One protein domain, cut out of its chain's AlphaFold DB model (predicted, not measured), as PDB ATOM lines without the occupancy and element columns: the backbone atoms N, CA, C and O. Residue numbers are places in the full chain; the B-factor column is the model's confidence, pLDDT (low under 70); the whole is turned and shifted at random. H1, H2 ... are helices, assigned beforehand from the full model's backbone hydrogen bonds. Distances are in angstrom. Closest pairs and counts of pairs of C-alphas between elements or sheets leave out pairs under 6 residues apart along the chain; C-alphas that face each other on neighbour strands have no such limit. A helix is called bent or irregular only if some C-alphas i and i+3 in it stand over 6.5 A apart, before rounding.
ATOM      1  N   LYS A 286     110.550 161.523 168.921       54.38
ATOM      2  CA  LYS A 286     111.965 161.122 168.901       54.38
ATOM      3  C   LYS A 286     112.376 160.465 167.581       54.38
ATOM      4  O   LYS A 286     113.431 160.805 167.054       54.38
ATOM      5  N   ASP A 287     111.544 159.588 167.024       60.09
ATOM      6  CA  ASP A 287     111.843 158.896 165.765       60.09
ATOM      7  C   ASP A 287     111.813 159.858 164.579       60.09
ATOM      8  O   ASP A 287     112.640 159.763 163.670       60.09
ATOM      9  N   ILE A 288     110.904 160.837 164.615       63.50
ATOM     10  CA  ILE A 288     110.836 161.882 163.593       63.50
ATOM     11  C   ILE A 288     112.055 162.806 163.713       63.50
ATOM     12  O   ILE A 288     112.741 163.013 162.717       63.50
ATOM     13  N   VAL A 289     112.417 163.269 164.916       65.31
ATOM     14  CA  VAL A 289     113.655 164.045 165.138       65.31
ATOM     15  C   VAL A 289     114.893 163.286 164.638       65.31
ATOM     16  O   VAL A 289     115.716 163.871 163.938       65.31
ATOM     17  N   MET A 290     115.013 161.982 164.914       59.12
ATOM     18  CA  MET A 290     116.130 161.166 164.418       59.12
ATOM     19  C   MET A 290     116.120 160.997 162.892       59.12
ATOM     20  O   MET A 290     117.179 161.038 162.267       59.12
ATOM     21  N   LYS A 291     114.947 160.853 162.265       67.25
ATOM     22  CA  LYS A 291     114.810 160.790 160.799       67.25
ATOM     23  C   LYS A 291     115.232 162.101 160.130       67.25
ATOM     24  O   LYS A 291     115.899 162.075 159.097       67.25
ATOM     25  N   GLU A 292     114.885 163.240 160.723       70.06
ATOM     26  CA  GLU A 292     115.276 164.559 160.216       70.06
ATOM     27  C   GLU A 292     116.750 164.890 160.510       70.06
ATOM     28  O   GLU A 292     117.393 165.543 159.690       70.06
ATOM     29  N   LEU A 293     117.334 164.373 161.601       63.72
ATOM     30  CA  LEU A 293     118.783 164.424 161.842       63.72
ATOM     31  C   LEU A 293     119.566 163.654 160.769       63.72
ATOM     32  O   LEU A 293     120.528 164.188 160.226       63.72
ATOM     33  N   VAL A 294     119.115 162.454 160.382       63.12
ATOM     34  CA  VAL A 294     119.733 161.698 159.274       63.12
ATOM     35  C   VAL A 294     119.614 162.461 157.950       63.12
ATOM     36  O   VAL A 294     120.597 162.583 157.227       63.12
ATOM     37  N   LYS A 295     118.448 163.047 157.637       69.44
ATOM     38  CA  LYS A 295     118.286 163.898 156.442       69.44
ATOM     39  C   LYS A 295     119.204 165.121 156.458       69.44
ATOM     40  O   LYS A 295     119.753 165.478 155.418       69.44
ATOM     41  N   ARG A 296     119.383 165.760 157.617       77.81
ATOM     42  CA  ARG A 296     120.359 166.840 157.790       77.81
ATOM     43  C   ARG A 296     121.765 166.341 157.485       77.81
ATOM     44  O   ARG A 296     122.445 166.978 156.692       77.81
ATOM     45  N   ASP A 297     122.182 165.211 158.045       63.03
ATOM     46  CA  ASP A 297     123.523 164.668 157.811       63.03
ATOM     47  C   ASP A 297     123.739 164.255 156.343       63.03
ATOM     48  O   ASP A 297     124.830 164.464 155.817       63.03
ATOM     49  N   VAL A 298     122.697 163.806 155.629       63.75
ATOM     50  CA  VAL A 298     122.729 163.637 154.160       63.75
ATOM     51  C   VAL A 298     122.976 164.975 153.452       63.75
ATOM     52  O   VAL A 298     123.846 165.046 152.586       63.75
ATOM     53  N   VAL A 299     122.299 166.062 153.847       69.50
ATOM     54  CA  VAL A 299     122.573 167.416 153.320       69.50
ATOM     55  C   VAL A 299     123.999 167.878 153.657       69.50
ATOM     56  O   VAL A 299     124.649 168.500 152.820       69.50
ATOM     57  N   LEU A 300     124.541 167.534 154.831       66.50
ATOM     58  CA  LEU A 300     125.950 167.793 155.155       66.50
ATOM     59  C   LEU A 300     126.906 166.938 154.300       66.50
ATOM     60  O   LEU A 300     127.992 167.406 153.961       66.50
ATOM     61  N   GLY A 301     126.500 165.724 153.917       61.12
ATOM     62  CA  GLY A 301     127.208 164.856 152.972       61.12
ATOM     63  C   GLY A 301     127.247 165.422 151.550       61.12
ATOM     64  O   GLY A 301     128.281 165.336 150.893       61.12
ATOM     65  N   MET A 302     126.189 166.111 151.106       73.00
ATOM     66  CA  MET A 302     126.143 166.769 149.790       73.00
ATOM     67  C   MET A 302     127.215 167.856 149.602       73.00
ATOM     68  O   MET A 302     127.458 168.261 148.467       73.00
ATOM     69  N   ARG A 303     127.894 168.319 150.665       82.44
ATOM     70  CA  ARG A 303     129.003 169.288 150.566       82.44
ATOM     71  C   ARG A 303     130.078 168.854 149.571       82.44
ATOM     72  O   ARG A 303     130.478 169.671 148.750       82.44
ATOM     73  N   SER A 304     130.527 167.596 149.624       65.88
ATOM     74  CA  SER A 304     131.567 167.105 148.708       65.88
ATOM     75  C   SER A 304     131.061 167.024 147.271       65.88
ATOM     76  O   SER A 304     131.804 167.366 146.362       65.88
ATOM     77  N   SER A 305     129.793 166.663 147.053       71.31
ATOM     78  CA  SER A 305     129.175 166.643 145.719       71.31
ATOM     79  C   SER A 305     129.017 168.048 145.129       71.31
ATOM     80  O   SER A 305     129.327 168.265 143.963       71.31
ATOM     81  N   VAL A 306     128.587 169.022 145.938       80.62
ATOM     82  CA  VAL A 306     128.463 170.432 145.531       80.62
ATOM     83  C   VAL A 306     129.843 171.030 145.237       80.62
ATOM     84  O   VAL A 306     130.027 171.679 144.211       80.62
ATOM     85  N   GLN A 307     130.848 170.749 146.072       87.12
ATOM     86  CA  GLN A 307     132.238 171.112 145.781       87.12
ATOM     87  C   GLN A 307     132.752 170.418 144.511       87.12
ATOM     88  O   GLN A 307     133.322 171.084 143.656       87.12
ATOM     89  N   GLY A 308     132.503 169.121 144.331       77.56
ATOM     90  CA  GLY A 308     132.898 168.368 143.136       77.56
ATOM     91  C   GLY A 308     132.233 168.856 141.844       77.56
ATOM     92  O   GLY A 308     132.805 168.694 140.773       77.56
ATOM     93  N   PHE A 309     131.067 169.502 141.926       87.38
ATOM     94  CA  PHE A 309     130.406 170.124 140.778       87.38
ATOM     95  C   PHE A 309     130.987 171.504 140.424       87.38
ATOM     96  O   PHE A 309     131.153 171.827 139.246       87.38
ATOM     97  N   TYR A 310     131.305 172.327 141.428       92.56
ATOM     98  CA  TYR A 310     131.735 173.713 141.214       92.56
ATOM     99  C   TYR A 310     133.256 173.909 141.156       92.56
ATOM    100  O   TYR A 310     133.731 174.726 140.369       92.56
ATOM    101  N   MET A 311     134.046 173.157 141.926       93.62
ATOM    102  CA  MET A 311     135.502 173.334 141.967       93.62
ATOM    103  C   MET A 311     136.209 173.033 140.636       93.62
ATOM    104  O   MET A 311     137.098 173.814 140.299       93.62
ATOM    105  N   PRO A 312     135.807 172.037 139.815       93.12
ATOM    106  CA  PRO A 312     136.390 171.853 138.484       93.12
ATOM    107  C   PRO A 312     136.198 173.067 137.561       93.12
ATOM    108  O   PRO A 312     137.087 173.380 136.767       93.12
ATOM    109  N   LYS A 313     135.085 173.812 137.704       93.31
ATOM    110  CA  LYS A 313     134.873 175.069 136.965       93.31
ATOM    111  C   LYS A 313     135.890 176.140 137.353       93.31
ATOM    112  O   LYS A 313     136.289 176.902 136.487       93.31
ATOM    113  N   LEU A 314     136.342 176.178 138.608       95.50
ATOM    114  CA  LEU A 314     137.372 177.118 139.068       95.50
ATOM    115  C   LEU A 314     138.799 176.627 138.786       95.50
ATOM    116  O   LEU A 314     139.680 177.426 138.485       95.50
ATOM    117  N   GLN A 315     139.035 175.315 138.840       93.38
ATOM    118  CA  GLN A 315     140.345 174.707 138.579       93.38
ATOM    119  C   GLN A 315     140.776 174.812 137.108       93.38
ATOM    120  O   GLN A 315     141.975 174.851 136.838       93.38
ATOM    121  N   ARG A 316     139.836 174.933 136.153       95.19
ATOM    122  CA  ARG A 316     140.153 175.120 134.720       95.19
ATOM    123  C   ARG A 316     140.952 176.394 134.412       95.19
ATOM    124  O   ARG A 316     141.568 176.471 133.357       95.19
ATOM    125  N   TYR A 317     140.960 177.363 135.329       95.19
ATOM    126  CA  TYR A 317     141.734 178.605 135.227       95.19
ATOM    127  C   TYR A 317     143.165 178.489 135.789       95.19
ATOM    128  O   TYR A 317     143.920 179.460 135.772       95.19
ATOM    129  N   GLY A 318     143.559 177.310 136.282       95.00
ATOM    130  CA  GLY A 318     144.881 177.066 136.850       95.00
ATOM    131  C   GLY A 318     145.035 177.612 138.271       95.00
ATOM    132  O   GLY A 318     144.161 177.440 139.119       95.00
ATOM    133  N   ASP A 319     146.186 178.223 138.551       94.81
ATOM    134  CA  ASP A 319     146.519 178.783 139.863       94.81
ATOM    135  C   ASP A 319     145.933 180.203 140.012       94.81
ATOM    136  O   ASP A 319     146.447 181.143 139.388       94.81
ATOM    137  N   PRO A 320     144.891 180.404 140.845       93.19
ATOM    138  CA  PRO A 320     144.228 181.696 140.953       93.19
ATOM    139  C   PRO A 320     145.120 182.771 141.593       93.19
ATOM    140  O   PRO A 320     144.887 183.956 141.356       93.19
ATOM    141  N   MET A 321     146.171 182.390 142.339       93.62
ATOM    142  CA  MET A 321     147.167 183.338 142.857       93.62
ATOM    143  C   MET A 321     147.910 184.036 141.718       93.62
ATOM    144  O   MET A 321     148.131 185.247 141.763       93.62
ATOM    145  N   LYS A 322     148.272 183.278 140.677       93.62
ATOM    146  CA  LYS A 322     148.981 183.794 139.500       93.62
ATOM    147  C   LYS A 322     148.042 184.549 138.572       93.62
ATOM    148  O   LYS A 322     148.398 185.637 138.128       93.62
ATOM    149  N   LEU A 323     146.846 184.007 138.334       94.06
ATOM    150  CA  LEU A 323     145.824 184.631 137.489       94.06
ATOM    151  C   LEU A 323     145.449 186.031 137.991       94.06
ATOM    152  O   LEU A 323     145.542 187.009 137.255       94.06
ATOM    153  N   LEU A 324     145.099 186.141 139.277       93.56
ATOM    154  CA  LEU A 324     144.726 187.409 139.907       93.56
ATOM    155  C   LEU A 324     145.942 188.242 140.356       93.56
ATOM    156  O   LEU A 324     145.760 189.314 140.926       93.56
ATOM    157  N   LYS A 325     147.179 187.785 140.104       94.56
ATOM    158  CA  LYS A 325     148.430 188.481 140.471       94.56
ATOM    159  C   LYS A 325     148.430 188.882 141.960       94.56
ATOM    160  O   LYS A 325     148.723 190.024 142.315       94.56
ATOM    161  N   ILE A 326     148.038 187.940 142.824       92.62
ATOM    162  CA  ILE A 326     147.831 188.151 144.261       92.62
ATOM    163  C   ILE A 326     149.190 188.230 144.971       92.62
ATOM    164  O   ILE A 326     149.950 187.263 144.992       92.62
ATOM    165  N   SER A 327     149.488 189.374 145.581       91.62
ATOM    166  CA  SER A 327     150.667 189.555 146.443       91.62
ATOM    167  C   SER A 327     150.513 188.863 147.805       91.62
ATOM    168  O   SER A 327     149.406 188.546 148.235       91.62
ATOM    169  N   GLU A 328     151.615 188.714 148.545       87.38
ATOM    170  CA  GLU A 328     151.641 188.117 149.895       87.38
ATOM    171  C   GLU A 328     150.712 188.813 150.908       87.38
ATOM    172  O   GLU A 328     150.262 188.190 151.864       87.38
ATOM    173  N   LYS A 329     150.371 190.091 150.687       85.06
ATOM    174  CA  LYS A 329     149.413 190.851 151.516       85.06
ATOM    175  C   LYS A 329     147.960 190.757 151.026       85.06
ATOM    176  O   LYS A 329     147.099 191.494 151.501       85.06
ATOM    177  N   GLY A 330     147.677 189.908 150.037       86.50
ATOM    178  CA  GLY A 330     146.355 189.778 149.422       86.50
ATOM    179  C   GLY A 330     145.920 190.977 148.586       86.50
ATOM    180  O   GLY A 330     144.734 191.116 148.293       86.50
ATOM    181  N   VAL A 331     146.864 191.835 148.196       89.56
ATOM    182  CA  VAL A 331     146.627 192.918 147.236       89.56
ATOM    183  C   VAL A 331     146.762 192.359 145.821       89.56
ATOM    184  O   VAL A 331     147.726 191.650 145.525       89.56
ATOM    185  N   VAL A 332     145.797 192.697 144.975       89.12
ATOM    186  CA  VAL A 332     145.582 192.250 143.598       89.12
ATOM    187  C   VAL A 332     145.734 193.451 142.665       89.12
ATOM    188  O   VAL A 332     145.211 194.529 142.958       89.12
ATOM    189  N   GLY A 333     146.434 193.271 141.543       80.69
ATOM    190  CA  GLY A 333     146.505 194.258 140.460       80.69
ATOM    191  C   GLY A 333     147.907 194.756 140.104       80.69
ATOM    192  O   GLY A 333     148.914 194.387 140.708       80.69
ATOM    193  N   ALA A 334     147.961 195.593 139.067       66.44
ATOM    194  CA  ALA A 334     149.191 196.176 138.535       66.44
ATOM    195  C   ALA A 334     149.577 197.482 139.261       66.44
ATOM    196  O   ALA A 334     148.820 198.035 140.055       66.44
ATOM    197  N   THR A 335     150.769 198.016 138.981       68.62
ATOM    198  CA  THR A 335     151.383 199.125 139.742       68.62
ATOM    199  C   THR A 335     150.528 200.388 139.907       68.62
ATOM    200  O   THR A 335     150.707 201.072 140.913       68.62
ATOM    201  N   LYS A 336     149.604 200.690 138.979       74.44
ATOM    202  CA  LYS A 336     148.767 201.908 139.001       74.44
ATOM    203  C   LYS A 336     147.394 201.763 139.674       74.44
ATOM    204  O   LYS A 336     146.839 202.775 140.085       74.44
ATOM    205  N   GLN A 337     146.842 200.555 139.804       80.69
ATOM    206  CA  GLN A 337     145.551 200.328 140.464       80.69
ATOM    207  C   GLN A 337     145.599 199.008 141.234       80.69
ATOM    208  O   GLN A 337     145.903 197.959 140.671       80.69
ATOM    209  N   LYS A 338     145.306 199.080 142.535       87.31
ATOM    210  CA  LYS A 338     145.430 197.973 143.486       87.31
ATOM    211  C   LYS A 338     144.117 197.788 144.236       87.31
ATOM    212  O   LYS A 338     143.602 198.751 144.798       87.31
ATOM    213  N   GLY A 339     143.610 196.562 144.255       90.31
ATOM    214  CA  GLY A 339     142.478 196.136 145.077       90.31
ATOM    215  C   GLY A 339     142.909 195.114 146.119       90.31
ATOM    216  O   GLY A 339     143.972 194.514 146.000       90.31
ATOM    217  N   TYR A 340     142.086 194.876 147.134       92.94
ATOM    218  CA  TYR A 340     142.264 193.712 148.008       92.94
ATOM    219  C   TYR A 340     141.461 192.532 147.459       92.94
ATOM    220  O   TYR A 340     140.348 192.737 146.983       92.94
ATOM    221  N   LEU A 341     141.993 191.309 147.549       93.56
ATOM    222  CA  LEU A 341     141.438 190.100 146.923       93.56
ATOM    223  C   LEU A 341     139.916 189.982 147.053       93.56
ATOM    224  O   LEU A 341     139.220 189.885 146.050       93.56
ATOM    225  N   TYR A 342     139.395 190.024 148.279       92.31
ATOM    226  CA  TYR A 342     137.958 189.864 148.499       92.31
ATOM    227  C   TYR A 342     137.133 191.019 147.928       92.31
ATOM    228  O   TYR A 342     136.042 190.774 147.439       92.31
ATOM    229  N   ASP A 343     137.656 192.246 147.902       93.06
ATOM    230  CA  ASP A 343     136.958 193.370 147.270       93.06
ATOM    231  C   ASP A 343     136.976 193.272 145.735       93.06
ATOM    232  O   ASP A 343     136.005 193.629 145.080       93.06
ATOM    233  N   VAL A 344     138.029 192.698 145.144       94.69
ATOM    234  CA  VAL A 344     138.072 192.398 143.702       94.69
ATOM    235  C   VAL A 344     137.051 191.322 143.321       94.69
ATOM    236  O   VAL A 344     136.424 191.423 142.270       94.69
ATOM    237  N   LEU A 345     136.838 190.317 144.177       95.06
ATOM    238  CA  LEU A 345     135.828 189.276 143.953       95.06
ATOM    239  C   LEU A 345     134.389 189.789 144.190       95.06
ATOM    240  O   LEU A 345     133.460 189.465 143.444       95.06
ATOM    241  N   GLU A 346     134.202 190.607 145.228       93.31
ATOM    242  CA  GLU A 346     132.905 191.164 145.647       93.31
ATOM    243  C   GLU A 346     132.466 192.350 144.772       93.31
ATOM    244  O   GLU A 346     131.271 192.519 144.536       93.31
ATOM    245  N   ASN A 347     133.409 193.109 144.203       94.19
ATOM    246  CA  ASN A 347     133.161 194.326 143.424       94.19
ATOM    247  C   ASN A 347     134.046 194.436 142.151       94.19
ATOM    248  O   ASN A 347     134.683 195.471 141.937       94.19
ATOM    249  N   PRO A 348     134.076 193.434 141.243       94.88
ATOM    250  CA  PRO A 348     134.996 193.413 140.093       94.88
ATOM    251  C   PRO A 348     134.828 194.597 139.135       94.88
ATOM    252  O   PRO A 348     135.786 195.011 138.488       94.88
ATOM    253  N   LYS A 349     133.628 195.193 139.073       93.88
ATOM    254  CA  LYS A 349     133.339 196.379 138.247       93.88
ATOM    255  C   LYS A 349     134.199 197.598 138.611       93.88
ATOM    256  O   LYS A 349     134.392 198.464 137.764       93.88
ATOM    257  N   ASN A 350     134.746 197.649 139.827       93.12
ATOM    258  CA  ASN A 350     135.616 198.731 140.289       93.12
ATOM    259  C   ASN A 350     137.073 198.581 139.798       93.12
ATOM    260  O   ASN A 350     137.894 199.471 140.027       93.12
ATOM    261  N   TYR A 351     137.412 197.470 139.129       92.12
ATOM    262  CA  TYR A 351     138.786 197.053 138.852       92.12
ATOM    263  C   TYR A 351     139.013 196.780 137.360       92.12
ATOM    264  O   TYR A 351     138.777 195.682 136.862       92.12
ATOM    265  N   THR A 352     139.527 197.780 136.640       92.38
ATOM    266  CA  THR A 352     139.742 197.712 135.181       92.38
ATOM    267  C   THR A 352     141.027 196.981 134.776       92.38
ATOM    268  O   THR A 352     141.264 196.781 133.590       92.38
ATOM    269  N   PHE A 353     141.858 196.561 135.737       90.06
ATOM    270  CA  PHE A 353     143.108 195.831 135.480       90.06
ATOM    271  C   PHE A 353     142.935 194.314 135.278       90.06
ATOM    272  O   PHE A 353     143.927 193.628 135.019       90.06
ATOM    273  N   LEU A 354     141.728 193.772 135.478       93.00
ATOM    274  CA  LEU A 354     141.447 192.350 135.279       93.00
ATOM    275  C   LEU A 354     141.481 192.029 133.780       93.00
ATOM    276  O   LEU A 354     140.715 192.605 133.012       93.00
ATOM    277  N   ASP A 355     142.353 191.105 133.375       94.19
ATOM    278  CA  ASP A 355     142.294 190.513 132.036       94.19
ATOM    279  C   ASP A 355     141.050 189.616 131.887       94.19
ATOM    280  O   ASP A 355     140.422 189.238 132.877       94.19
ATOM    281  N   ASP A 356     140.665 189.285 130.651       95.94
ATOM    282  CA  ASP A 356     139.407 188.573 130.372       95.94
ATOM    283  C   ASP A 356     139.311 187.217 131.090       95.94
ATOM    284  O   ASP A 356     138.232 186.806 131.519       95.94
ATOM    285  N   MET A 357     140.447 186.536 131.281       95.38
ATOM    286  CA  MET A 357     140.507 185.258 131.989       95.38
ATOM    287  C   MET A 357     140.330 185.443 133.500       95.38
ATOM    288  O   MET A 357     139.561 184.708 134.121       95.38
ATOM    289  N   ALA A 358     140.992 186.444 134.089       95.69
ATOM    290  CA  ALA A 358     140.790 186.828 135.480       95.69
ATOM    291  C   ALA A 358     139.344 187.277 135.735       95.69
ATOM    292  O   ALA A 358     138.733 186.845 136.708       95.69
ATOM    293  N   LYS A 359     138.768 188.083 134.839       96.44
ATOM    294  CA  LYS A 359     137.377 188.541 134.910       96.44
ATOM    295  C   LYS A 359     136.395 187.370 134.862       96.44
ATOM    296  O   LYS A 359     135.573 187.250 135.765       96.44
ATOM    297  N   GLN A 360     136.542 186.459 133.896       97.19
ATOM    298  CA  GLN A 360     135.705 185.261 133.812       97.19
ATOM    299  C   GLN A 360     135.853 184.364 135.053       97.19
ATOM    300  O   GLN A 360     134.856 183.827 135.525       97.19
ATOM    301  N   TYR A 361     137.058 184.224 135.621       97.44
ATOM    302  CA  TYR A 361     137.245 183.517 136.893       97.44
ATOM    303  C   TYR A 361     136.462 184.180 138.038       97.44
ATOM    304  O   TYR A 361     135.811 183.482 138.815       97.44
ATOM    305  N   VAL A 362     136.488 185.516 138.146       97.00
ATOM    306  CA  VAL A 362     135.703 186.233 139.165       97.00
ATOM    307  C   VAL A 362     134.199 186.067 138.931       97.00
ATOM    308  O   VAL A 362     133.467 185.813 139.887       97.00
ATOM    309  N   ASP A 363     133.730 186.155 137.688       96.75
ATOM    310  CA  ASP A 363     132.315 185.973 137.348       96.75
ATOM    311  C   ASP A 363     131.838 184.533 137.641       96.75
ATOM    312  O   ASP A 363     130.774 184.352 138.238       96.75
ATOM    313  N   ASP A 364     132.656 183.514 137.351       97.19
ATOM    314  CA  ASP A 364     132.415 182.117 137.749       97.19
ATOM    315  C   ASP A 364     132.343 181.969 139.283       97.19
ATOM    316  O   ASP A 364     131.413 181.346 139.800       97.19
ATOM    317  N   VAL A 365     133.285 182.564 140.033       97.19
ATOM    318  CA  VAL A 365     133.275 182.573 141.510       97.19
ATOM    319  C   VAL A 365     131.984 183.194 142.051       97.19
ATOM    320  O   VAL A 365     131.376 182.641 142.970       97.19
ATOM    321  N   ARG A 366     131.544 184.319 141.478       96.81
ATOM    322  CA  ARG A 366     130.301 184.998 141.869       96.81
ATOM    323  C   ARG A 366     129.078 184.140 141.569       96.81
ATOM    324  O   ARG A 366     128.241 183.993 142.452       96.81
ATOM    325  N   GLY A 367     129.002 183.536 140.381       96.19
ATOM    326  CA  GLY A 367     127.904 182.642 140.000       96.19
ATOM    327  C   GLY A 367     127.771 181.431 140.927       96.19
ATOM    328  O   GLY A 367     126.667 181.078 141.321       96.19
ATOM    329  N   ILE A 368     128.892 180.845 141.366       96.50
ATOM    330  CA  ILE A 368     128.894 179.746 142.348       96.50
ATOM    331  C   ILE A 368     128.318 180.196 143.698       96.50
ATOM    332  O   ILE A 368     127.590 179.442 144.342       96.50
ATOM    333  N   VAL A 369     128.655 181.403 144.156       95.69
ATOM    334  CA  VAL A 369     128.135 181.927 145.428       95.69
ATOM    335  C   VAL A 369     126.659 182.304 145.302       95.69
ATOM    336  O   VAL A 369     125.893 181.980 146.208       95.69
ATOM    337  N   ASP A 370     126.245 182.891 144.178       96.56
ATOM    338  CA  ASP A 370     124.845 183.223 143.904       96.56
ATOM    339  C   ASP A 370     123.957 181.969 143.826       96.56
ATOM    340  O   ASP A 370     122.946 181.902 144.518       96.56
ATOM    341  N   ASP A 371     124.378 180.914 143.118       96.00
ATOM    342  CA  ASP A 371     123.681 179.614 143.091       96.00
ATOM    343  C   ASP A 371     123.421 179.073 144.517       96.00
ATOM    344  O   ASP A 371     122.338 178.566 144.838       96.00
ATOM    345  N   ILE A 372     124.420 179.193 145.399       95.62
ATOM    346  CA  ILE A 372     124.347 178.760 146.800       95.62
ATOM    347  C   ILE A 372     123.447 179.684 147.631       95.62
ATOM    348  O   ILE A 372     122.728 179.197 148.507       95.62
ATOM    349  N   TYR A 373     123.442 180.989 147.353       94.81
ATOM    350  CA  TYR A 373     122.563 181.968 147.997       94.81
ATOM    351  C   TYR A 373     121.106 181.736 147.578       94.81
ATOM    352  O   TYR A 373     120.244 181.595 148.440       94.81
ATOM    353  N   GLN A 374     120.828 181.539 146.287       95.69
ATOM    354  CA  GLN A 374     119.504 181.159 145.788       95.69
ATOM    355  C   GLN A 374     119.006 179.843 146.411       95.69
ATOM    356  O   GLN A 374     117.824 179.720 146.748       95.69
ATOM    357  N   LEU A 375     119.886 178.848 146.589       93.44
ATOM    358  CA  LEU A 375     119.552 177.604 147.287       93.44
ATOM    359  C   LEU A 375     119.248 177.848 148.777       93.44
ATOM    360  O   LEU A 375     118.293 177.279 149.306       93.44
ATOM    361  N   ALA A 376     120.015 178.714 149.440       93.44
ATOM    362  CA  ALA A 376     119.780 179.122 150.823       93.44
ATOM    363  C   ALA A 376     118.436 179.864 150.980       93.44
ATOM    364  O   ALA A 376     117.636 179.502 151.849       93.44
ATOM    365  N   GLY A 377     118.137 180.816 150.092       94.81
ATOM    366  CA  GLY A 377     116.890 181.585 150.063       94.81
ATOM    367  C   GLY A 377     115.651 180.708 149.846       94.81
ATOM    368  O   GLY A 377     114.693 180.813 150.612       94.81
ATOM    369  N   LYS A 378     115.697 179.752 148.902       95.44
ATOM    370  CA  LYS A 378     114.643 178.725 148.709       95.44
ATOM    371  C   LYS A 378     114.363 177.929 149.991       95.44
ATOM    372  O   LYS A 378     113.226 177.553 150.271       95.44
ATOM    373  N   GLU A 379     115.389 177.717 150.808       94.31
ATOM    374  CA  GLU A 379     115.309 177.009 152.085       94.31
ATOM    375  C   GLU A 379     115.029 177.930 153.284       94.31
ATOM    376  O   GLU A 379     114.930 177.452 154.415       94.31
ATOM    377  N   GLY A 380     114.790 179.227 153.065       93.62
ATOM    378  CA  GLY A 380     114.508 180.215 154.114       93.62
ATOM    379  C   GLY A 380     115.708 180.551 155.005       93.62
ATOM    380  O   GLY A 380     115.529 181.099 156.093       93.62
ATOM    381  N   VAL A 381     116.922 180.207 154.570       93.75
ATOM    382  CA  VAL A 381     118.171 180.628 155.204       93.75
ATOM    383  C   VAL A 381     118.475 182.046 154.736       93.75
ATOM    384  O   VAL A 381     118.586 182.292 153.537       93.75
ATOM    385  N   LYS A 382     118.633 182.978 155.681       92.38
ATOM    386  CA  LYS A 382     119.058 184.345 155.363       92.38
ATOM    387  C   LYS A 382     120.470 184.337 154.771       92.38
ATOM    388  O   LYS A 382     121.371 183.715 155.336       92.38
ATOM    389  N   HIS A 383     120.645 185.066 153.682       90.44
ATOM    390  CA  HIS A 383     121.928 185.453 153.105       90.44
ATOM    391  C   HIS A 383     121.923 186.982 152.903       90.44
ATOM    392  O   HIS A 383     120.844 187.579 152.929       90.44
ATOM    393  N   PRO A 384     123.086 187.635 152.748       88.38
ATOM    394  CA  PRO A 384     123.152 189.035 152.334       88.38
ATOM    395  C   PRO A 384     122.577 189.243 150.925       88.38
ATOM    396  O   PRO A 384     122.603 188.320 150.109       88.38
ATOM    397  N   ASP A 385     122.100 190.456 150.643       87.00
ATOM    398  CA  ASP A 385     121.641 190.851 149.301       87.00
ATOM    399  C   ASP A 385     122.824 190.992 148.319       87.00
ATOM    400  O   ASP A 385     122.705 190.670 147.139       87.00
ATOM    401  N   ASP A 386     123.991 191.409 148.824       89.31
ATOM    402  CA  ASP A 386     125.250 191.453 148.077       89.31
ATOM    403  C   ASP A 386     125.986 190.101 148.098       89.31
ATOM    404  O   ASP A 386     126.051 189.414 149.121       89.31
ATOM    405  N   ILE A 387     126.645 189.749 146.988       89.94
ATOM    406  CA  ILE A 387     127.500 188.553 146.906       89.94
ATOM    407  C   ILE A 387     128.710 188.725 147.834       89.94
ATOM    408  O   ILE A 387     129.664 189.433 147.515       89.94
ATOM    409  N   ILE A 388     128.678 188.034 148.976       89.50
ATOM    410  CA  ILE A 388     129.697 188.084 150.026       89.50
ATOM    411  C   ILE A 388     130.448 186.750 150.103       89.50
ATOM    412  O   ILE A 388     129.872 185.690 150.367       89.50
ATOM    413  N   ILE A 389     131.769 186.806 149.918       90.44
ATOM    414  CA  ILE A 389     132.645 185.635 150.019       90.44
ATOM    415  C   ILE A 389     133.215 185.543 151.436       90.44
ATOM    416  O   ILE A 389     133.528 186.548 152.089       90.44
ATOM    417  N   HIS A 390     133.334 184.314 151.937       89.69
ATOM    418  CA  HIS A 390     133.919 184.040 153.243       89.69
ATOM    419  C   HIS A 390     135.422 184.321 153.236       89.69
ATOM    420  O   HIS A 390     136.175 183.667 152.521       89.69
ATOM    421  N   ARG A 391     135.867 185.249 154.090       87.75
ATOM    422  CA  ARG A 391     137.292 185.538 154.281       87.75
ATOM    423  C   ARG A 391     137.890 184.554 155.281       87.75
ATOM    424  O   ARG A 391     137.437 184.480 156.420       87.75
ATOM    425  N   ILE A 392     138.916 183.813 154.874       84.88
ATOM    426  CA  ILE A 392     139.671 182.941 155.785       84.88
ATOM    427  C   ILE A 392     140.683 183.810 156.536       84.88
ATOM    428  O   ILE A 392     141.420 184.545 155.892       84.88
ATOM    429  N   VAL A 393     140.755 183.721 157.864       82.38
ATOM    430  CA  VAL A 393     141.801 184.379 158.672       82.38
ATOM    431  C   VAL A 393     142.888 183.348 158.993       82.38
ATOM    432  O   VAL A 393     142.565 182.223 159.379       82.38
ATOM    433  N   LYS A 394     144.163 183.706 158.818       77.00
ATOM    434  CA  LYS A 394     145.330 182.844 159.072       77.00
ATOM    435  C   LYS A 394     146.279 183.565 160.035       77.00
ATOM    436  O   LYS A 394     147.112 184.317 159.573       77.00
ATOM    437  N   GLY A 395     146.181 183.365 161.352       63.62
ATOM    438  CA  GLY A 395     147.105 184.026 162.286       63.62
ATOM    439  C   GLY A 395     146.830 183.756 163.765       63.62
ATOM    440  O   GLY A 395     145.718 183.393 164.138       63.62
ATOM    441  N   LYS A 396     147.852 183.949 164.612       55.38
ATOM    442  CA  LYS A 396     147.772 183.754 166.078       55.38
ATOM    443  C   LYS A 396     147.214 184.958 166.842       55.38
ATOM    444  O   LYS A 396     146.686 184.781 167.935       55.38
ATOM    445  N   ASN A 397     147.322 186.164 166.283       60.25
ATOM    446  CA  ASN A 397     146.870 187.410 166.912       60.25
ATOM    447  C   ASN A 397     145.379 187.653 166.650       60.25
ATOM    448  O   ASN A 397     144.973 188.675 166.107       60.25
ATOM    449  N   LEU A 398     144.560 186.672 167.014       61.50
ATOM    450  CA  LEU A 398     143.113 186.776 166.932       61.50
ATOM    451  C   LEU A 398     142.591 187.656 168.085       61.50
ATOM    452  O   LEU A 398     142.985 187.433 169.234       61.50
ATOM    453  N   PRO A 399     141.709 188.643 167.824       62.16
ATOM    454  CA  PRO A 399     141.109 189.453 168.881       62.16
ATOM    455  C   PRO A 399     140.419 188.586 169.944       62.16
ATOM    456  O   PRO A 399     139.823 187.556 169.621       62.16
ATOM    457  N   LYS A 400     140.464 189.009 171.218       55.94
ATOM    458  CA  LYS A 400     139.833 188.290 172.343       55.94
ATOM    459  C   LYS A 400     138.375 187.934 172.004       55.94
ATOM    460  O   LYS A 400     137.533 188.820 171.896       55.94
ATOM    461  N   GLY A 401     138.083 186.639 171.867       58.66
ATOM    462  CA  GLY A 401     136.761 186.131 171.472       58.66
ATOM    463  C   GLY A 401     136.687 185.494 170.077       58.66
ATOM    464  O   GLY A 401     135.607 185.030 169.701       58.66
ATOM    465  N   PHE A 402     137.801 185.442 169.339       51.31
ATOM    466  CA  PHE A 402     138.003 184.551 168.195       51.31
ATOM    467  C   PHE A 402     138.747 183.274 168.611       51.31
ATOM    468  O   PHE A 402     139.767 183.327 169.295       51.31
ATOM    469  N   GLU A 403     138.264 182.137 168.122       49.78
ATOM    470  CA  GLU A 403     139.053 180.912 167.968       49.78
ATOM    471  C   GLU A 403     139.664 180.912 166.553       49.78
ATOM    472  O   GLU A 403     139.136 181.585 165.659       49.78
ATOM    473  N   GLU A 404     140.761 180.171 166.318       46.81
ATOM    474  CA  GLU A 404     141.209 179.889 164.942       46.81
ATOM    475  C   GLU A 404     140.017 179.370 164.129       46.81
ATOM    476  O   GLU A 404     139.180 178.639 164.658       46.81
ATOM    477  N   ALA A 405     139.921 179.755 162.852       44.81
ATOM    478  CA  ALA A 405     138.774 179.440 162.002       44.81
ATOM    479  C   ALA A 405     138.709 177.941 161.642       44.81
ATOM    480  O   ALA A 405     138.932 177.532 160.502       44.81
ATOM    481  N   GLU A 406     138.376 177.103 162.621       40.88
ATOM    482  CA  GLU A 406     138.024 175.711 162.415       40.88
ATOM    483  C   GLU A 406     136.698 175.634 161.650       40.88
ATOM    484  O   GLU A 406     135.738 176.358 161.932       40.88
ATOM    485  N   PHE A 407     136.659 174.757 160.642       39.16
ATOM    486  CA  PHE A 407     135.544 174.621 159.705       39.16
ATOM    487  C   PHE A 407     134.191 174.449 160.422       39.16
ATOM    488  O   PHE A 407     133.801 173.343 160.799       39.16
ATOM    489  N   GLY A 408     133.427 175.541 160.523       40.25
ATOM    490  CA  GLY A 408     132.047 175.533 161.005       40.25
ATOM    491  C   GLY A 408     131.740 176.351 162.263       40.25
ATOM    492  O   GLY A 408     130.621 176.189 162.765       40.25
ATOM    493  N   SER A 409     132.645 177.210 162.747       40.12
ATOM    494  CA  SER A 409     132.316 178.229 163.760       40.12
ATOM    495  C   SER A 409     131.298 179.270 163.239       40.12
ATOM    496  O   SER A 409     130.986 179.328 162.044       40.12
ATOM    497  N   PHE A 410     130.703 180.052 164.149       40.72
ATOM    498  CA  PHE A 410     129.576 180.962 163.878       40.72
ATOM    499  C   PHE A 410     129.984 182.237 163.100       40.72
ATOM    500  O   PHE A 410     129.901 183.352 163.616       40.72
ATOM    501  N   PHE A 411     130.342 182.094 161.822       44.09
ATOM    502  CA  PHE A 411     130.571 183.206 160.881       44.09
ATOM    503  C   PHE A 411     129.275 183.873 160.371       44.09
ATOM    504  O   PHE A 411     129.147 184.216 159.202       44.09
ATOM    505  N   GLU A 412     128.311 184.056 161.274       38.31
ATOM    506  CA  GLU A 412     127.286 185.103 161.159       38.31
ATOM    507  C   GLU A 412     127.508 186.212 162.205       38.31
ATOM    508  O   GLU A 412     126.762 187.185 162.245       38.31
ATOM    509  N   ARG A 413     128.570 186.113 163.031       41.75
ATOM    510  CA  ARG A 413     129.170 187.319 163.606       41.75
ATOM    511  C   ARG A 413     129.623 188.190 162.444       41.75
ATOM    512  O   ARG A 413     130.329 187.713 161.555       41.75
ATOM    513  N   GLU A 414     129.151 189.429 162.470       50.12
ATOM    514  CA  GLU A 414     129.367 190.447 161.452       50.12
ATOM    515  C   GLU A 414     130.837 190.505 161.031       50.12
ATOM    516  O   GLU A 414     131.745 190.241 161.828       50.12
ATOM    517  N   ARG A 415     131.083 190.870 159.769       59.81
ATOM    518  CA  ARG A 415     132.428 191.202 159.297       59.81
ATOM    519  C   ARG A 415     133.001 192.280 160.219       59.81
ATOM    520  O   ARG A 415     132.654 193.444 160.057       59.81
ATOM    521  N   PHE A 416     133.875 191.897 161.152       66.06
ATOM    522  CA  PHE A 416     134.454 192.832 162.127       66.06
ATOM    523  C   PHE A 416     135.139 194.019 161.428       66.06
ATOM    524  O   PHE A 416     135.114 195.140 161.917       66.06
ATOM    525  N   TYR A 417     135.677 193.754 160.235       79.94
ATOM    526  CA  TYR A 417     136.159 194.743 159.282       79.94
ATOM    527  C   TYR A 417     135.346 194.646 157.991       79.94
ATOM    528  O   TYR A 417     135.309 193.586 157.346       79.94
ATOM    529  N   LYS A 418     134.692 195.744 157.600       82.25
ATOM    530  CA  LYS A 418     133.801 195.811 156.434       82.25
ATOM    531  C   LYS A 418     134.579 195.439 155.173       82.25
ATOM    532  O   LYS A 418     134.170 194.546 154.423       82.25
ATOM    533  N   THR A 419     135.766 196.016 155.006       85.44
ATOM    534  CA  THR A 419     136.709 195.687 153.926       85.44
ATOM    535  C   THR A 419     137.843 194.767 154.397       85.44
ATOM    536  O   THR A 419     138.149 194.677 155.584       85.44
ATOM    537  N   MET A 420     138.487 194.051 153.464       85.00
ATOM    538  CA  MET A 420     139.726 193.314 153.771       85.00
ATOM    539  C   MET A 420     140.851 194.281 154.168       85.00
ATOM    540  O   MET A 420     141.657 193.944 155.030       85.00
ATOM    541  N   LYS A 421     140.862 195.483 153.571       88.12
ATOM    542  CA  LYS A 421     141.807 196.559 153.869       88.12
ATOM    543  C   LYS A 421     141.834 196.886 155.360       88.12
ATOM    544  O   LYS A 421     142.877 196.738 155.975       88.12
ATOM    545  N   GLU A 422     140.686 197.252 155.932       88.38
ATOM    546  CA  GLU A 422     140.551 197.570 157.362       88.38
ATOM    547  C   GLU A 422     141.106 196.458 158.267       88.38
ATOM    548  O   GLU A 422     141.746 196.743 159.274       88.38
ATOM    549  N   GLY A 423     140.901 195.189 157.895       87.00
ATOM    550  CA  GLY A 423     141.436 194.058 158.648       87.00
ATOM    551  C   GLY A 423     142.951 193.923 158.544       87.00
ATOM    552  O   GLY A 423     143.606 193.731 159.564       87.00
ATOM    553  N   VAL A 424     143.518 194.060 157.343       86.31
ATOM    554  CA  VAL A 424     144.978 194.040 157.136       86.31
ATOM    555  C   VAL A 424     145.645 195.229 157.835       86.31
ATOM    556  O   VAL A 424     146.660 195.047 158.504       86.31
ATOM    557  N   ASP A 425     145.041 196.417 157.753       87.88
ATOM    558  CA  ASP A 425     145.494 197.635 158.436       87.88
ATOM    559  C   ASP A 425     145.444 197.470 159.975       87.88
ATOM    560  O   ASP A 425     146.276 198.031 160.687       87.88
ATOM    561  N   ALA A 426     144.532 196.635 160.492       85.94
ATOM    562  CA  ALA A 426     144.450 196.241 161.901       85.94
ATOM    563  C   ALA A 426     145.278 194.988 162.277       85.94
ATOM    564  O   ALA A 426     145.144 194.470 163.386       85.94
ATOM    565  N   GLY A 427     146.138 194.490 161.380       86.62
ATOM    566  CA  GLY A 427     147.049 193.370 161.646       86.62
ATOM    567  C   GLY A 427     146.459 191.966 161.454       86.62
ATOM    568  O   GLY A 427     147.069 190.989 161.890       86.62
ATOM    569  N   MET A 428     145.298 191.833 160.805       83.19
ATOM    570  CA  MET A 428     144.714 190.535 160.451       83.19
ATOM    571  C   MET A 428     145.338 189.982 159.166       83.19
ATOM    572  O   MET A 428     145.209 190.557 158.084       83.19
ATOM    573  N   GLU A 429     145.945 188.804 159.265       83.81
ATOM    574  CA  GLU A 429     146.390 188.017 158.115       83.81
ATOM    575  C   GLU A 429     145.228 187.183 157.545       83.81
ATOM    576  O   GLU A 429     144.511 186.489 158.274       83.81
ATOM    577  N   TYR A 430     145.043 187.221 156.223       86.75
ATOM    578  CA  TYR A 430     143.978 186.495 155.526       86.75
ATOM    579  C   TYR A 430     144.526 185.389 154.615       86.75
ATOM    580  O   TYR A 430     145.609 185.482 154.044       86.75
ATOM    581  N   GLY A 431     143.730 184.338 154.421       86.75
ATOM    582  CA  GLY A 431     143.955 183.323 153.406       86.75
ATOM    583  C   GLY A 431     143.839 183.920 152.009       86.75
ATOM    584  O   GLY A 431     142.808 184.487 151.656       86.75
ATOM    585  N   LEU A 432     144.909 183.760 151.229       91.12
ATOM    586  CA  LEU A 432     145.048 184.345 149.895       91.12
ATOM    587  C   LEU A 432     144.414 183.502 148.781       91.12
ATOM    588  O   LEU A 432     144.285 183.974 147.661       91.12
ATOM    589  N   ASN A 433     144.026 182.256 149.067       93.81
ATOM    590  CA  ASN A 433     143.479 181.343 148.071       93.81
ATOM    591  C   ASN A 433     141.953 181.552 147.915       93.81
ATOM    592  O   ASN A 433     141.186 181.176 148.813       93.81
ATOM    593  N   PRO A 434     141.470 182.112 146.790       93.62
ATOM    594  CA  PRO A 434     140.036 182.303 146.568       93.62
ATOM    595  C   PRO A 434     139.266 180.976 146.466       93.62
ATOM    596  O   PRO A 434     138.134 180.901 146.939       93.62
ATOM    597  N   ASN A 435     139.882 179.894 145.974       95.25
ATOM    598  CA  ASN A 435     139.233 178.579 145.892       95.25
ATOM    599  C   ASN A 435     138.904 178.012 147.290       95.25
ATOM    600  O   ASN A 435     137.796 177.520 147.511       95.25
ATOM    601  N   GLU A 436     139.816 178.150 148.266       90.19
ATOM    602  CA  GLU A 436     139.554 177.799 149.679       90.19
ATOM    603  C   GLU A 436     138.380 178.619 150.255       90.19
ATOM    604  O   GLU A 436     137.564 178.111 151.029       90.19
ATOM    605  N   SER A 437     138.272 179.883 149.848       90.88
ATOM    606  CA  SER A 437     137.261 180.836 150.322       90.88
ATOM    607  C   SER A 437     135.859 180.518 149.786       90.88
ATOM    608  O   SER A 437     134.876 180.515 150.538       90.88
ATOM    609  N   VAL A 438     135.759 180.145 148.506       93.81
ATOM    610  CA  VAL A 438     134.515 179.638 147.900       93.81
ATOM    611  C   VAL A 438     134.100 178.317 148.551       93.81
ATOM    612  O   VAL A 438     132.949 178.176 148.967       93.81
ATOM    613  N   MET A 439     135.037 177.383 148.759       91.19
ATOM    614  CA  MET A 439     134.779 176.136 149.493       91.19
ATOM    615  C   MET A 439     134.247 176.376 150.915       91.19
ATOM    616  O   MET A 439     133.365 175.642 151.367       91.19
ATOM    617  N   SER A 440     134.761 177.393 151.617       88.44
ATOM    618  CA  SER A 440     134.283 177.808 152.943       88.44
ATOM    619  C   SER A 440     132.845 178.343 152.889       88.44
ATOM    620  O   SER A 440     132.002 177.920 153.684       88.44
ATOM    621  N   THR A 441     132.540 179.183 151.894       91.88
ATOM    622  CA  THR A 441     131.192 179.729 151.648       91.88
ATOM    623  C   THR A 441     130.182 178.602 151.370       91.88
ATOM    624  O   THR A 441     129.168 178.501 152.063       91.88
ATOM    625  N   ILE A 442     130.503 177.679 150.450       92.19
ATOM    626  CA  ILE A 442     129.692 176.479 150.155       92.19
ATOM    627  C   ILE A 442     129.436 175.670 151.436       92.19
ATOM    628  O   ILE A 442     128.292 175.359 151.771       92.19
ATOM    629  N   ASN A 443     130.493 175.350 152.191       88.75
ATOM    630  CA  ASN A 443     130.386 174.534 153.400       88.75
ATOM    631  C   ASN A 443     129.510 175.179 154.484       88.75
ATOM    632  O   ASN A 443     128.779 174.464 155.179       88.75
ATOM    633  N   HIS A 444     129.576 176.506 154.629       89.50
ATOM    634  CA  HIS A 444     128.755 177.262 155.567       89.50
ATOM    635  C   HIS A 444     127.273 177.230 155.178       89.50
ATOM    636  O   HIS A 444     126.442 176.811 155.987       89.50
ATOM    637  N   TYR A 445     126.921 177.604 153.947       92.44
ATOM    638  CA  TYR A 445     125.514 177.678 153.550       92.44
ATOM    639  C   TYR A 445     124.856 176.299 153.447       92.44
ATOM    640  O   TYR A 445     123.744 176.135 153.943       92.44
ATOM    641  N   ILE A 446     125.558 175.265 152.964       90.56
ATOM    642  CA  ILE A 446     125.046 173.882 152.999       90.56
ATOM    643  C   ILE A 446     124.824 173.401 154.449       90.56
ATOM    644  O   ILE A 446     123.839 172.711 154.720       90.56
ATOM    645  N   LYS A 447     125.667 173.815 155.416       88.38
ATOM    646  CA  LYS A 447     125.409 173.570 156.852       88.38
ATOM    647  C   LYS A 447     124.091 174.213 157.289       88.38
ATOM    648  O   LYS A 447     123.248 173.526 157.862       88.38
ATOM    649  N   ARG A 448     123.904 175.504 156.988       88.19
ATOM    650  CA  ARG A 448     122.710 176.265 157.385       88.19
ATOM    651  C   ARG A 448     121.432 175.753 156.730       88.19
ATOM    652  O   ARG A 448     120.411 175.701 157.403       88.19
ATOM    653  N   ILE A 449     121.491 175.315 155.474       90.81
ATOM    654  CA  ILE A 449     120.373 174.656 154.783       90.81
ATOM    655  C   ILE A 449     119.974 173.368 155.519       90.81
ATOM    656  O   ILE A 449     118.794 173.158 155.798       90.81
ATOM    657  N   GLY A 450     120.946 172.530 155.902       86.38
ATOM    658  CA  GLY A 450     120.688 171.336 156.714       86.38
ATOM    659  C   GLY A 450     120.096 171.657 158.094       86.38
ATOM    660  O   GLY A 450     119.149 170.999 158.529       86.38
ATOM    661  N   ASP A 451     120.615 172.690 158.764       86.12
ATOM    662  CA  ASP A 451     120.129 173.153 160.071       86.12
ATOM    663  C   ASP A 451     118.701 173.745 159.991       86.12
ATOM    664  O   ASP A 451     117.862 173.438 160.843       86.12
ATOM    665  N   GLU A 452     118.376 174.547 158.968       90.75
ATOM    666  CA  GLU A 452     117.048 175.163 158.809       90.75
ATOM    667  C   GLU A 452     115.992 174.150 158.344       90.75
ATOM    668  O   GLU A 452     114.863 174.184 158.837       90.75
ATOM    669  N   ARG A 453     116.354 173.179 157.490       90.00
ATOM    670  CA  ARG A 453     115.488 172.030 157.161       90.00
ATOM    671  C   ARG A 453     115.127 171.226 158.410       90.00
ATOM    672  O   ARG A 453     113.944 170.985 158.648       90.00
ATOM    673  N   LEU A 454     116.116 170.889 159.246       84.81
ATOM    674  CA  LEU A 454     115.877 170.225 160.532       84.81
ATOM    675  C   LEU A 454     114.963 171.073 161.429       84.81
ATOM    676  O   LEU A 454     113.972 170.573 161.956       84.81
ATOM    677  N   LYS A 455     115.249 172.370 161.577       87.00
ATOM    678  CA  LYS A 455     114.451 173.301 162.390       87.00
ATOM    679  C   LYS A 455     112.998 173.394 161.915       87.00
ATOM    680  O   LYS A 455     112.093 173.313 162.746       87.00
ATOM    681  N   LYS A 456     112.760 173.503 160.603       88.88
ATOM    682  CA  LYS A 456     111.418 173.477 159.995       88.88
ATOM    683  C   LYS A 456     110.689 172.170 160.297       88.88
ATOM    684  O   LYS A 456     109.532 172.218 160.707       88.88
ATOM    685  N   ALA A 457     111.365 171.032 160.154       81.50
ATOM    686  CA  ALA A 457     110.767 169.722 160.384       81.50
ATOM    687  C   ALA A 457     110.509 169.418 161.875       81.50
ATOM    688  O   ALA A 457     109.552 168.722 162.195       81.50
ATOM    689  N   VAL A 458     111.302 169.981 162.798       80.00
ATOM    690  CA  VAL A 458     111.121 169.811 164.255       80.00
ATOM    691  C   VAL A 458     110.111 170.809 164.854       80.00
ATOM    692  O   VAL A 458     109.489 170.519 165.879       80.00
ATOM    693  N   LYS A 459     109.873 171.961 164.203       85.44
ATOM    694  CA  LYS A 459     108.939 173.020 164.648       85.44
ATOM    695  C   LYS A 459     107.530 172.533 165.061       85.44
ATOM    696  O   LYS A 459     107.036 173.053 166.065       85.44
ATOM    697  N   PRO A 460     106.871 171.569 164.379       82.88
ATOM    698  CA  PRO A 460     105.527 171.116 164.752       82.88
ATOM    699  C   PRO A 460     105.446 170.441 166.128       82.88
ATOM    700  O   PRO A 460     104.403 170.496 166.772       82.88
ATOM    701  N   PHE A 461     106.536 169.838 166.615       76.94
ATOM    702  CA  PHE A 461     106.494 168.949 167.784       76.94
ATOM    703  C   PHE A 461     106.421 169.657 169.144       76.94
ATOM    704  O   PHE A 461     106.346 168.972 170.160       76.94
ATOM    705  N   ARG A 462     106.447 171.005 169.182       54.66
ATOM    706  CA  ARG A 462     106.257 171.851 170.389       54.66
ATOM    707  C   ARG A 462     106.945 171.323 171.667       54.66
ATOM    708  O   ARG A 462     106.432 171.477 172.774       54.66
ATOM    709  N   LEU A 463     108.131 170.727 171.529       58.75
ATOM    710  CA  LEU A 463     108.870 170.156 172.654       58.75
ATOM    711  C   LEU A 463     109.258 171.280 173.630       58.75
ATOM    712  O   LEU A 463     110.111 172.111 173.311       58.75
ATOM    713  N   LYS A 464     108.648 171.311 174.822       41.94
ATOM    714  CA  LYS A 464     109.120 172.153 175.935       41.94
ATOM    715  C   LYS A 464     110.553 171.716 176.260       41.94
ATOM    716  O   LYS A 464     110.764 170.580 176.668       41.94
ATOM    717  N   GLY A 465     111.526 172.594 176.011       49.66
ATOM    718  CA  GLY A 465     112.958 172.258 176.044       49.66
ATOM    719  C   GLY A 465     113.622 172.068 174.670       49.66
ATOM    720  O   GLY A 465     114.786 171.692 174.610       49.66
TER     721      GLY A 465
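AT A GLANCE: This is residues 286 to 465 of the 986 residues of the protein "Putative virion core protein" of viral metagenome (UniProt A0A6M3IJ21). Three long helices, H1, H4 and H6, form an elongated bundle, with H1 and H6 side by side and H4 packed on H6 and on the last part of H1. Two short helices, H2 and H3, sit with a loop at the end where H1 ends and H4 and H6 begin; the short H5 and much of the long unnamed stretch 379 to 419 make a loose lobe to one side. The printed part has 180 residues with six named helices, H1 to H6 in chain order, and no named strand: the class is all helix. The whole is compact by its radius of gyration of the C-alphas, 18.2 A, with spans of 62 by 38 by 25 A.

HOW THE PARTS SIT: Start with H1, residues 286 to 315, which touches H6, residues 434 to 461, at a shallow tilt of 20 degrees, opposite ways; look for their closest C-alphas at Arg 296 and Gly 450, 4.6 A apart. With residues 310 to 314 alone, H1 also touches H4, residues 356 to 378, the hub; the closest C-alphas, of Leu 314 and Tyr 361, are 6.8 A apart. H2, residues 320 to 323, is close to H4 but not clearly touching, with C-alphas 323 and 358 5.8 A apart. Next, residues 331 to 332 pair antiparallel with 339 to 340. H3, residues 341 to 346, touches H4 at a steep tilt of 57 degrees, closest at the C-alphas of Leu 345 and Val 362, 5.7 A. H4 touches H6 the same way at a shallow tilt of 8 degrees, closest at the C-alphas of Ala 376 and Ile 449, 6.0 A. H5, residues 420 to 425, only just touches H3, with 3 pairs of C-alphas within 8 A, the closest being Tyr 342 and Met 420 at 6.5 A; H1 and H5 are apart. In H3, H4 and H5 every O i to N i+4 pair is within hydrogen-bond range, in H1 21 of 26 and in H6 22 of 24; H2 is too short for such a pair.

IN THESE COORDINATES: Find C-alpha 286 at (111.965, 161.122, 168.901); from there H1 runs 43.7 A to C-alpha 315, with a kink of 26 degrees near residue 309. H1 and H6 are irregular, but only just: C-alphas 309 and 312 are 6.6 A apart, and C-alphas 457 and 460 are 7.0 A apart. H2 spans 4.8 A, H3 8.7 A and H5 8.6 A. H4 runs 32.3 A from C-alpha 356 at (139.407, 188.573, 130.372), and H6 41.9 A to C-alpha 461 at (106.494, 168.949, 167.784).

THE WHOLE: The two C-alphas farthest apart, of Asp 287 and Lys 336, are 62.7 A apart. The printed part has no cut. The links H2 to H3 and H4 to H5 are long, 17 and 41 residues. The mean pLDDT of the printed part is 81.8; among the 43 residues under 70 are 395 to 416 and 462 to 465.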